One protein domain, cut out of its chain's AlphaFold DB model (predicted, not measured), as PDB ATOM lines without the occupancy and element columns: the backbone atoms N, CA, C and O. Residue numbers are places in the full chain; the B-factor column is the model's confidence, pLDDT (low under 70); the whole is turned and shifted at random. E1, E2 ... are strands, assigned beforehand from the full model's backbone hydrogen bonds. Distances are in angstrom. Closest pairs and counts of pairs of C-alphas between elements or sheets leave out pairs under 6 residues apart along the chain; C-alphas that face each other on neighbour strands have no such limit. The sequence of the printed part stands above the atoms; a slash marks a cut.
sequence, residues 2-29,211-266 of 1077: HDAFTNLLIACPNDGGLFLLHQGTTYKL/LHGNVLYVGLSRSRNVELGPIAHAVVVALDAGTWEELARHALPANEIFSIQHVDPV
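What this domain is: This is residues 2 to 29 and 211 to 266 of the 1077 residues of a protein of Rhodanobacter spathiphylli B39 (UniProt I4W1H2). Two small twisted sheets lie one over the other as a loose wedge, E3, E2, E1 and E7 in one and E4, E5 and E6 in the other, nearest where edge strand E4 comes by edge strand E7. The long link between E4 and E5 reaches out beyond one end of the smaller sheet. The printed part has 84 residues, no named helix and seven strands, E1 to E7; both sheets are antiparallel, and the class is all strand, with 39 residues in strands, under half. It is compact, radius of gyration of the C-alphas 12.6 A, spanning 36 by 31 by 18 A.

Where its parts are: Find C-alpha 8 at (115.275, 115.470, 130.848); there E1 begins, residues 8 to 12. E2 is residues 17 to 22, 16.4 A long, E3 residues 25 to 29, and E7 residues 259 to 262, ending at C-alpha 262 (115.521, 115.681, 135.507). In the other sheet find E4, residues 215 to 221, 19.5 A; E5, residues 235 to 240, 16.6 A; and E6, residues 246 to 251.

How they stand to each other: Look first at the meander E1, E2, E3, each strand the antiparallel neighbour of the one before: N 10 and O 19 are 2.9 A apart, N 27 and O 20 2.8 A. On the other side of E1 from E2 is E7, with N 9 and O 261 at 2.8 A. E4, E5, E6 form a second meander, with N 218 and O 237 at 2.9 A and N 236 and O 250 at 2.8 A. Between the sheets, the closest C-alphas of E4 and E7, Gly 219 and Ile 260, are 7.6 A apart; E2 and E5 are apart.

The domain as a whole: C-alphas 227 and 266 are the two farthest apart, 42.8 A. Residues 30 to 210 are not printed, a gap of 22.6 A between C-alphas 29 and 211. The link E4 to E5 is long; pLDDT is under 70 at residues 2 to 3 and 223 to 231.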
ATOM      1  N   HIS A   2     120.991 125.485 123.132       48.66
ATOM      2  CA  HIS A   2     121.199 124.038 123.362       48.66
ATOM      3  C   HIS A   2     121.250 123.574 124.836       48.66
ATOM      4  O   HIS A   2     120.801 122.468 125.116       48.66
ATOM      5  N   ASP A   3     121.727 124.397 125.780       64.25
ATOM      6  CA  ASP A   3     121.843 123.989 127.196       64.25
ATOM      7  C   ASP A   3     120.508 123.830 127.940       64.25
ATOM      8  O   ASP A   3     120.450 123.096 128.925       64.25
ATOM      9  N   ALA A   4     119.434 124.485 127.485       77.25
ATOM     10  CA  ALA A   4     118.165 124.534 128.220       77.25
ATOM     11  C   ALA A   4     117.431 123.184 128.288       77.25
ATOM     12  O   ALA A   4     116.480 123.052 129.040       77.25
ATOM     13  N   PHE A   5     117.840 122.187 127.501       88.94
ATOM     14  CA  PHE A   5     117.152 120.905 127.375       88.94
ATOM     15  C   PHE A   5     118.145 119.753 127.553       88.94
ATOM     16  O   PHE A   5     118.532 119.084 126.591       88.94
ATOM     17  N   THR A   6     118.589 119.563 128.797       89.62
ATOM     18  CA  THR A   6     119.661 118.625 129.158       89.62
ATOM     19  C   THR A   6     119.221 117.697 130.292       89.62
ATOM     20  O   THR A   6     118.704 118.156 131.304       89.62
ATOM     21  N   ASN A   7     119.442 116.389 130.112       91.50
ATOM     22  CA  ASN A   7     119.105 115.307 131.055       91.50
ATOM     23  C   ASN A   7     117.625 115.224 131.472       91.50
ATOM     24  O   ASN A   7     117.319 114.807 132.590       91.50
ATOM     25  N   LEU A   8     116.705 115.595 130.585       94.56
ATOM     26  CA  LEU A   8     115.275 115.470 130.848       94.56
ATOM     27  C   LEU A   8     114.780 114.110 130.352       94.56
ATOM     28  O   LEU A   8     114.881 113.819 129.161       94.56
ATOM     29  N   LEU A   9     114.231 113.289 131.242       94.25
ATOM     30  CA  LEU A   9     113.408 112.147 130.858       94.25
ATOM     31  C   LEU A   9     111.952 112.594 130.736       94.25
ATOM     32  O   LEU A   9     111.468 113.382 131.549       94.25
ATOM     33  N   ILE A  10     111.269 112.111 129.703       94.81
ATOM     34  CA  ILE A  10     109.913 112.530 129.345       94.81
ATOM     35  C   ILE A  10     109.090 111.281 129.038       94.81
ATOM     36  O   ILE A  10     109.444 110.511 128.140       94.81
ATOM     37  N   ALA A  11     108.013 111.080 129.795       92.75
ATOM     38  CA  ALA A  11     107.080 109.975 129.616       92.75
ATOM     39  C   ALA A  11     105.933 110.376 128.689       92.75
ATOM     40  O   ALA A  11     105.303 111.422 128.884       92.75
ATOM     41  N   CYS A  12     105.665 109.517 127.711       91.00
ATOM     42  CA  CYS A  12     104.636 109.691 126.703       91.00
ATOM     43  C   CYS A  12     103.767 108.412 126.651       91.00
ATOM     44  O   CYS A  12     104.296 107.339 126.351       91.00
ATOM     45  N   PRO A  13     102.456 108.485 126.932       87.88
ATOM     46  CA  PRO A  13     101.531 107.370 126.724       87.88
ATOM     47  C   PRO A  13     101.116 107.283 125.242       87.88
ATOM     48  O   PRO A  13     101.527 108.121 124.434       87.88
ATOM     49  N   ASN A  14     100.249 106.322 124.902       83.81
ATOM     50  CA  ASN A  14      99.602 106.186 123.589       83.81
ATOM     51  C   ASN A  14     100.600 106.089 122.405       83.81
ATOM     52  O   ASN A  14     100.727 107.026 121.608       83.81
ATOM     53  N   ASP A  15     101.309 104.959 122.311       78.94
ATOM     54  CA  ASP A  15     102.437 104.647 121.406       78.94
ATOM     55  C   ASP A  15     103.693 105.542 121.591       78.94
ATOM     56  O   ASP A  15     104.657 105.524 120.805       78.94
ATOM     57  N   GLY A  16     103.709 106.339 122.661       82.75
ATOM     58  CA  GLY A  16     104.726 107.335 122.968       82.75
ATOM     59  C   GLY A  16     106.039 106.720 123.449       82.75
ATOM     60  O   GLY A  16     107.083 106.944 122.826       82.75
ATOM     61  N   GLY A  17     105.999 105.923 124.515       89.25
ATOM     62  CA  GLY A  17     107.174 105.385 125.205       89.25
ATOM     63  C   GLY A  17     107.899 106.389 126.118       89.25
ATOM     64  O   GLY A  17     107.324 107.366 126.599       89.25
ATOM     65  N   LEU A  18     109.192 106.153 126.358       91.62
ATOM     66  CA  LEU A  18     110.047 107.019 127.183       91.62
ATOM     67  C   LEU A  18     111.150 107.671 126.342       91.62
ATOM     68  O   LEU A  18     111.855 106.995 125.587       91.62
ATOM     69  N   PHE A  19     111.341 108.979 126.510       93.38
ATOM     70  CA  PHE A  19     112.355 109.761 125.801       93.38
ATOM     71  C   PHE A  19     113.384 110.369 126.754       93.38
ATOM     72  O   PHE A  19     113.034 110.830 127.836       93.38
ATOM     73  N   LEU A  20     114.639 110.444 126.309       94.38
ATOM     74  CA  LEU A  20     115.668 111.321 126.861       94.38
ATOM     75  C   LEU A  20     115.838 112.532 125.944       94.38
ATOM     76  O   LEU A  20     116.107 112.381 124.754       94.38
ATOM     77  N   LEU A  21     115.746 113.727 126.511       93.38
ATOM     78  CA  LEU A  21     116.092 114.985 125.869       93.38
ATOM     79  C   LEU A  21     117.386 115.520 126.504       93.38
ATOM     80  O   LEU A  21     117.421 115.907 127.676       93.38
ATOM     81  N   HIS A  22     118.475 115.481 125.734       91.69
ATOM     82  CA  HIS A  22     119.823 115.829 126.185       91.69
ATOM     83  C   HIS A  22     120.520 116.742 125.165       91.69
ATOM     84  O   HIS A  22     120.601 116.400 123.987       91.69
ATOM     85  N   GLN A  23     121.007 117.909 125.609       87.62
ATOM     86  CA  GLN A  23     121.629 118.951 124.771       87.62
ATOM     87  C   GLN A  23     120.756 119.388 123.570       87.62
ATOM     88  O   GLN A  23     121.248 119.730 122.489       87.62
ATOM     89  N   GLY A  24     119.430 119.351 123.743       83.56
ATOM     90  CA  GLY A  24     118.453 119.614 122.678       83.56
ATOM     91  C   GLY A  24     118.307 118.491 121.639       83.56
ATOM     92  O   GLY A  24     117.714 118.720 120.590       83.56
ATOM     93  N   THR A  25     118.829 117.288 121.900       88.44
ATOM     94  CA  THR A  25     118.620 116.096 121.059       88.44
ATOM     95  C   THR A  25     117.680 115.113 121.753       88.44
ATOM     96  O   THR A  25     117.870 114.790 122.925       88.44
ATOM     97  N   THR A  26     116.669 114.628 121.025       92.81
ATOM     98  CA  THR A  26     115.696 113.642 121.516       92.81
ATOM     99  C   THR A  26     116.131 112.221 121.163       92.81
ATOM    100  O   THR A  26     116.333 111.905 119.992       92.81
ATOM    101  N   TYR A  27     116.176 111.341 122.159       91.62
ATOM    102  CA  TYR A  27     116.446 109.912 122.025       91.62
ATOM    103  C   TYR A  27     115.244 109.125 122.565       91.62
ATOM    104  O   TYR A  27     114.910 109.260 123.740       91.62
ATOM    105  N   LYS A  28     114.585 108.299 121.739       91.56
ATOM    106  CA  LYS A  28     113.581 107.336 122.233       91.56
ATOM    107  C   LYS A  28     114.324 106.175 122.892       91.56
ATOM    108  O   LYS A  28     115.158 105.551 122.242       91.56
ATOM    109  N   LEU A  29     114.068 105.933 124.175       89.12
ATOM    110  CA  LEU A  29     114.743 104.893 124.957       89.12
ATOM    111  C   LEU A  29     114.056 103.537 124.792       89.12
ATOM    112  O   LEU A  29     114.724 102.520 124.629       89.12
ATOM    113  N   LEU A 211     110.297 121.700 137.875       94.12
ATOM    114  CA  LEU A 211     111.136 122.833 138.252       94.12
ATOM    115  C   LEU A 211     112.555 122.325 138.528       94.12
ATOM    116  O   LEU A 211     112.757 121.514 139.430       94.12
ATOM    117  N   HIS A 212     113.540 122.794 137.759       92.19
ATOM    118  CA  HIS A 212     114.947 122.456 137.974       92.19
ATOM    119  C   HIS A 212     115.837 123.696 137.823       92.19
ATOM    120  O   HIS A 212     115.837 124.370 136.792       92.19
ATOM    121  N   GLY A 213     116.610 124.008 138.868       88.94
ATOM    122  CA  GLY A 213     117.355 125.264 138.944       88.94
ATOM    123  C   GLY A 213     116.408 126.467 138.877       88.94
ATOM    124  O   GLY A 213     115.468 126.555 139.659       88.94
ATOM    125  N   ASN A 214     116.648 127.373 137.927       91.25
ATOM    126  CA  ASN A 214     115.779 128.524 137.646       91.25
ATOM    127  C   ASN A 214     114.872 128.307 136.410       91.25
ATOM    128  O   ASN A 214     114.367 129.270 135.838       91.25
ATOM    129  N   VAL A 215     114.686 127.059 135.961       94.38
ATOM    130  CA  VAL A 215     113.889 126.731 134.768       94.38
ATOM    131  C   VAL A 215     112.683 125.876 135.145       94.38
ATOM    132  O   VAL A 215     112.821 124.829 135.779       94.38
ATOM    133  N   LEU A 216     111.500 126.322 134.725       96.19
ATOM    134  CA  LEU A 216     110.249 125.573 134.797       96.19
ATOM    135  C   LEU A 216     109.941 124.976 133.420       96.19
ATOM    136  O   LEU A 216     109.725 125.706 132.454       96.19
ATOM    137  N   TYR A 217     109.900 123.652 133.336       96.94
ATOM    138  CA  TYR A 217     109.484 122.914 132.151       96.94
ATOM    139  C   TYR A 217     107.996 122.586 132.228       96.94
ATOM    140  O   TYR A 217     107.511 122.155 133.274       96.94
ATOM    141  N   VAL A 218     107.292 122.753 131.110       96.94
ATOM    142  CA  VAL A 218     105.869 122.429 130.946       96.94
ATOM    143  C   VAL A 218     105.702 121.646 129.648       96.94
ATOM    144  O   VAL A 218     106.131 122.108 128.590       96.94
ATOM    145  N   GLY A 219     105.092 120.465 129.708       95.44
ATOM    146  CA  GLY A 219     104.713 119.714 128.514       95.44
ATOM    147  C   GLY A 219     103.377 120.193 127.947       95.44
ATOM    148  O   GLY A 219     102.450 120.537 128.682       95.44
ATOM    149  N   LEU A 220     103.270 120.209 126.621       94.31
ATOM    150  CA  LEU A 220     102.068 120.524 125.857       94.31
ATOM    151  C   LEU A 220     101.736 119.329 124.961       94.31
ATOM    152  O   LEU A 220     102.543 118.931 124.121       94.31
ATOM    153  N   SER A 221     100.549 118.763 125.145       90.62
ATOM    154  CA  SER A 221     100.057 117.582 124.434       90.62
ATOM    155  C   SER A 221      99.058 117.943 123.337       90.62
ATOM    156  O   SER A 221      98.296 118.909 123.445       90.62
ATOM    157  N   ARG A 222      99.002 117.113 122.296       80.44
ATOM    158  CA  ARG A 222      97.986 117.162 121.244       80.44
ATOM    159  C   ARG A 222      96.730 116.418 121.710       80.44
ATOM    160  O   ARG A 222      96.542 115.242 121.408       80.44
ATOM    161  N   SER A 223      95.870 117.103 122.464       62.16
ATOM    162  CA  SER A 223      94.594 116.521 122.905       62.16
ATOM    163  C   SER A 223      93.675 116.224 121.715       62.16
ATOM    164  O   SER A 223      93.478 117.070 120.845       62.16
ATOM    165  N   ARG A 224      93.092 115.020 121.699       53.34
ATOM    166  CA  ARG A 224      92.046 114.598 120.746       53.34
ATOM    167  C   ARG A 224      90.631 115.008 121.185       53.34
ATOM    168  O   ARG A 224      89.709 114.917 120.385       53.34
ATOM    169  N   ASN A 225      90.473 115.456 122.435       47.50
ATOM    170  CA  ASN A 225      89.174 115.688 123.084       47.50
ATOM    171  C   ASN A 225      88.796 117.177 123.207       47.50
ATOM    172  O   ASN A 225      87.740 117.492 123.741       47.50
ATOM    173  N   VAL A 226      89.659 118.090 122.750       54.94
ATOM    174  CA  VAL A 226      89.431 119.545 122.748       54.94
ATOM    175  C   VAL A 226      89.682 120.046 121.326       54.94
ATOM    176  O   VAL A 226      90.599 119.551 120.669       54.94
ATOM    177  N   GLU A 227      88.870 120.987 120.832       46.75
ATOM    178  CA  GLU A 227      88.961 121.479 119.449       46.75
ATOM    179  C   GLU A 227      90.384 121.960 119.103       46.75
ATOM    180  O   GLU A 227      90.901 122.902 119.700       46.75
ATOM    181  N   LEU A 228      90.997 121.252 118.145       47.31
ATOM    182  CA  LEU A 228      92.311 121.445 117.514       47.31
ATOM    183  C   LEU A 228      93.142 122.655 117.994       47.31
ATOM    184  O   LEU A 228      93.133 123.727 117.386       47.31
ATOM    185  N   GLY A 229      93.977 122.425 119.012       51.66
ATOM    186  CA  GLY A 229      95.125 123.292 119.290       51.66
ATOM    187  C   GLY A 229      96.165 123.248 118.149       51.66
ATOM    188  O   GLY A 229      96.288 122.225 117.471       51.66
ATOM    189  N   PRO A 230      96.943 124.324 117.923       56.84
ATOM    190  CA  PRO A 230      97.821 124.482 116.754       56.84
ATOM    191  C   PRO A 230      99.078 123.586 116.712       56.84
ATOM    192  O   PRO A 230      99.838 123.665 115.746       56.84
ATOM    193  N   ILE A 231      99.340 122.753 117.727       65.38
ATOM    194  CA  ILE A 231     100.558 121.927 117.797       65.38
ATOM    195  C   ILE A 231     100.398 120.569 117.090       65.38
ATOM    196  O   ILE A 231      99.536 119.755 117.417       65.38
ATOM    197  N   ALA A 232     101.268 120.299 116.109       70.75
ATOM    198  CA  ALA A 232     101.247 119.059 115.319       70.75
ATOM    199  C   ALA A 232     101.735 117.817 116.098       70.75
ATOM    200  O   ALA A 232     101.304 116.694 115.819       70.75
ATOM    201  N   HIS A 233     102.612 118.038 117.079       84.44
ATOM    202  CA  HIS A 233     103.230 117.041 117.953       84.44
ATOM    203  C   HIS A 233     103.334 117.598 119.379       84.44
ATOM    204  O   HIS A 233     103.162 118.803 119.576       84.44
ATOM    205  N   ALA A 234     103.645 116.750 120.358       90.44
ATOM    206  CA  ALA A 234     103.880 117.191 121.728       90.44
ATOM    207  C   ALA A 234     105.143 118.064 121.845       90.44
ATOM    208  O   ALA A 234     106.132 117.855 121.135       90.44
ATOM    209  N   VAL A 235     105.120 119.040 122.753       93.81
ATOM    210  CA  VAL A 235     106.178 120.051 122.918       93.81
ATOM    211  C   VAL A 235     106.535 120.208 124.393       93.81
ATOM    212  O   VAL A 235     105.646 120.332 125.225       93.81
ATOM    213  N   VAL A 236     107.824 120.267 124.726       95.69
ATOM    214  CA  VAL A 236     108.295 120.748 126.034       95.69
ATOM    215  C   VAL A 236     108.662 122.222 125.913       95.69
ATOM    216  O   VAL A 236     109.476 122.594 125.067       95.69
ATOM    217  N   VAL A 237     108.083 123.061 126.765       95.62
ATOM    218  CA  VAL A 237     108.380 124.493 126.867       95.62
ATOM    219  C   VAL A 237     109.204 124.738 128.127       95.62
ATOM    220  O   VAL A 237     108.825 124.289 129.206       95.62
ATOM    221  N   ALA A 238     110.326 125.441 127.995       96.00
ATOM    222  CA  ALA A 238     111.170 125.888 129.096       96.00
ATOM    223  C   ALA A 238     110.890 127.366 129.397       96.00
ATOM    224  O   ALA A 238     110.949 128.213 128.501       96.00
ATOM    225  N   LEU A 239     110.610 127.677 130.660       96.00
ATOM    226  CA  LEU A 239     110.273 129.007 131.159       96.00
ATOM    227  C   LEU A 239     111.262 129.445 132.241       96.00
ATOM    228  O   LEU A 239     111.748 128.609 133.002       96.00
ATOM    229  N   ASP A 240     111.504 130.747 132.376       94.75
ATOM    230  CA  ASP A 240     112.142 131.288 133.582       94.75
ATOM    231  C   ASP A 240     111.203 131.094 134.786       94.75
ATOM    232  O   ASP A 240     110.025 131.445 134.728       94.75
ATOM    233  N   ALA A 241     111.694 130.514 135.882       91.25
ATOM    234  CA  ALA A 241     110.847 130.181 137.031       91.25
ATOM    235  C   ALA A 241     110.280 131.425 137.755       91.25
ATOM    236  O   ALA A 241     109.183 131.377 138.328       91.25
ATOM    237  N   GLY A 242     111.008 132.545 137.712       90.38
ATOM    238  CA  GLY A 242     110.628 133.806 138.340       90.38
ATOM    239  C   GLY A 242     109.579 134.573 137.539       90.38
ATOM    240  O   GLY A 242     108.539 134.935 138.089       90.38
ATOM    241  N   THR A 243     109.809 134.796 136.245       92.94
ATOM    242  CA  THR A 243     108.953 135.624 135.373       92.94
ATOM    243  C   THR A 243     107.919 134.830 134.574       92.94
ATOM    244  O   THR A 243     106.940 135.408 134.107       92.94
ATOM    245  N   TRP A 244     108.124 133.519 134.414       94.62
ATOM    246  CA  TRP A 244     107.424 132.654 133.455       94.62
ATOM    247  C   TRP A 244     107.578 133.078 131.982       94.62
ATOM    248  O   TRP A 244     106.802 132.633 131.130       94.62
ATOM    249  N   GLU A 245     108.576 133.895 131.634       93.44
ATOM    250  CA  GLU A 245     108.923 134.170 130.232       93.44
ATOM    251  C   GLU A 245     109.454 132.907 129.537       93.44
ATOM    252  O   GLU A 245     110.105 132.070 130.158       93.44
ATOM    253  N   GLU A 246     109.138 132.736 128.248       94.69
ATOM    254  CA  GLU A 246     109.559 131.553 127.488       94.69
ATOM    255  C   GLU A 246     111.027 131.665 127.067       94.69
ATOM    256  O   GLU A 246     111.409 132.581 126.341       94.69
ATOM    257  N   LEU A 247     111.840 130.705 127.511       93.88
ATOM    258  CA  LEU A 247     113.266 130.615 127.202       93.88
ATOM    259  C   LEU A 247     113.517 129.813 125.920       93.88
ATOM    260  O   LEU A 247     114.396 130.165 125.130       93.88
ATOM    261  N   ALA A 248     112.776 128.716 125.733       92.94
ATOM    262  CA  ALA A 248     112.833 127.857 124.551       92.94
ATOM    263  C   ALA A 248     111.642 126.881 124.503       92.94
ATOM    264  O   ALA A 248     111.004 126.613 125.520       92.94
ATOM    265  N   ARG A 249     111.411 126.263 123.339       93.38
ATOM    266  CA  ARG A 249     110.486 125.131 123.158       93.38
ATOM    267  C   ARG A 249     111.118 124.035 122.298       93.38
ATOM    268  O   ARG A 249     111.907 124.344 121.406       93.38
ATOM    269  N   HIS A 250     110.769 122.775 122.550       93.81
ATOM    270  CA  HIS A 250     111.316 121.604 121.857       93.81
ATOM    271  C   HIS A 250     110.226 120.574 121.545       93.81
ATOM    272  O   HIS A 250     109.511 120.144 122.446       93.81
ATOM    273  N   ALA A 251     110.094 120.170 120.280       92.00
ATOM    274  CA  ALA A 251     109.089 119.197 119.849       92.00
ATOM    275  C   ALA A 251     109.586 117.747 119.992       92.00
ATOM    276  O   ALA A 251     110.759 117.448 119.760       92.00
ATOM    277  N   LEU A 252     108.678 116.834 120.333       90.38
ATOM    278  CA  LEU A 252     108.933 115.397 120.453       90.38
ATOM    279  C   LEU A 252     108.206 114.625 119.343       90.38
ATOM    280  O   LEU A 252     107.119 115.032 118.940       90.38
ATOM    281  N   PRO A 253     108.725 113.473 118.884       89.69
ATOM    282  CA  PRO A 253     108.017 112.584 117.962       89.69
ATOM    283  C   PRO A 253     106.978 111.726 118.716       89.69
ATOM    284  O   PRO A 253     107.019 110.498 118.682       89.69
ATOM    285  N   ALA A 254     106.070 112.388 119.435       89.31
ATOM    286  CA  ALA A 254     104.971 111.811 120.206       89.31
ATOM    287  C   ALA A 254     103.753 112.753 120.154       89.31
ATOM    288  O   ALA A 254     103.899 113.942 119.862       89.31
ATOM    289  N   ASN A 255     102.550 112.243 120.432       88.81
ATOM    290  CA  ASN A 255     101.338 113.074 120.485       88.81
ATOM    291  C   ASN A 255     101.084 113.665 121.879       88.81
ATOM    292  O   ASN A 255     100.535 114.760 121.989       88.81
ATOM    293  N   GLU A 256     101.486 112.966 122.938       89.88
ATOM    294  CA  GLU A 256     101.121 113.282 124.320       89.88
ATOM    295  C   GLU A 256     102.358 113.190 125.227       89.88
ATOM    296  O   GLU A 256     103.184 112.297 125.063       89.88
ATOM    297  N   ILE A 257     102.482 114.123 126.173       92.06
ATOM    298  CA  ILE A 257     103.419 114.092 127.306       92.06
ATOM    299  C   ILE A 257     102.574 113.885 128.563       92.06
ATOM    300  O   ILE A 257     101.528 114.518 128.706       92.06
ATOM    301  N   PHE A 258     103.027 113.042 129.490       91.00
ATOM    302  CA  PHE A 258     102.405 112.894 130.808       91.00
ATOM    303  C   PHE A 258     103.270 113.502 131.919       91.00
ATOM    304  O   PHE A 258     102.778 114.313 132.699       91.00
ATOM    305  N   SER A 259     104.560 113.153 131.975       91.75
ATOM    306  CA  SER A 259     105.481 113.568 133.045       91.75
ATOM    307  C   SER A 259     106.875 113.908 132.507       91.75
ATOM    308  O   SER A 259     107.292 113.405 131.460       91.75
ATOM    309  N   ILE A 260     107.594 114.771 133.229       94.56
ATOM    310  CA  ILE A 260     108.951 115.240 132.920       94.56
ATOM    311  C   ILE A 260     109.784 115.146 134.205       94.56
ATOM    312  O   ILE A 260     109.365 115.647 135.243       94.56
ATOM    313  N   GLN A 261     110.971 114.540 134.145       93.88
ATOM    314  CA  GLN A 261     111.900 114.412 135.276       93.88
ATOM    315  C   GLN A 261     113.321 114.800 134.853       93.88
ATOM    316  O   GLN A 261     113.742 114.477 133.743       93.88
ATOM    317  N   HIS A 262     114.087 115.453 135.729       93.50
ATOM    318  CA  HIS A 262     115.521 115.681 135.507       93.50
ATOM    319  C   HIS A 262     116.340 114.541 136.121       93.50
ATOM    320  O   HIS A 262     116.085 114.125 137.250       93.50
ATOM    321  N   VAL A 263     117.367 114.090 135.405       91.12
ATOM    322  CA  VAL A 263     118.316 113.073 135.870       91.12
ATOM    323  C   VAL A 263     119.683 113.704 136.112       91.12
ATOM    324  O   VAL A 263     120.203 114.418 135.258       91.12
ATOM    325  N   ASP A 264     120.300 113.429 137.259       89.69
ATOM    326  CA  ASP A 264     121.665 113.893 137.515       89.69
ATOM    327  C   ASP A 264     122.656 113.260 136.507       89.69
ATOM    328  O   ASP A 264     122.593 112.044 136.284       89.69
ATOM    329  N   PRO A 265     123.588 114.032 135.905       86.94
ATOM    330  CA  PRO A 265     124.629 113.499 135.024       86.94
ATOM    331  C   PRO A 265     125.384 112.276 135.574       86.94
ATOM    332  O   PRO A 265     125.819 111.430 134.793       86.94
ATOM    333  N   VAL A 266     125.552 112.177 136.898       88.25
ATOM    334  CA  VAL A 266     126.261 111.080 137.579       88.25
ATOM    335  C   VAL A 266     125.456 109.774 137.581       88.25
ATOM    336  O   VAL A 266     126.044 108.690 137.546       88.25
TER     337      VAL A 266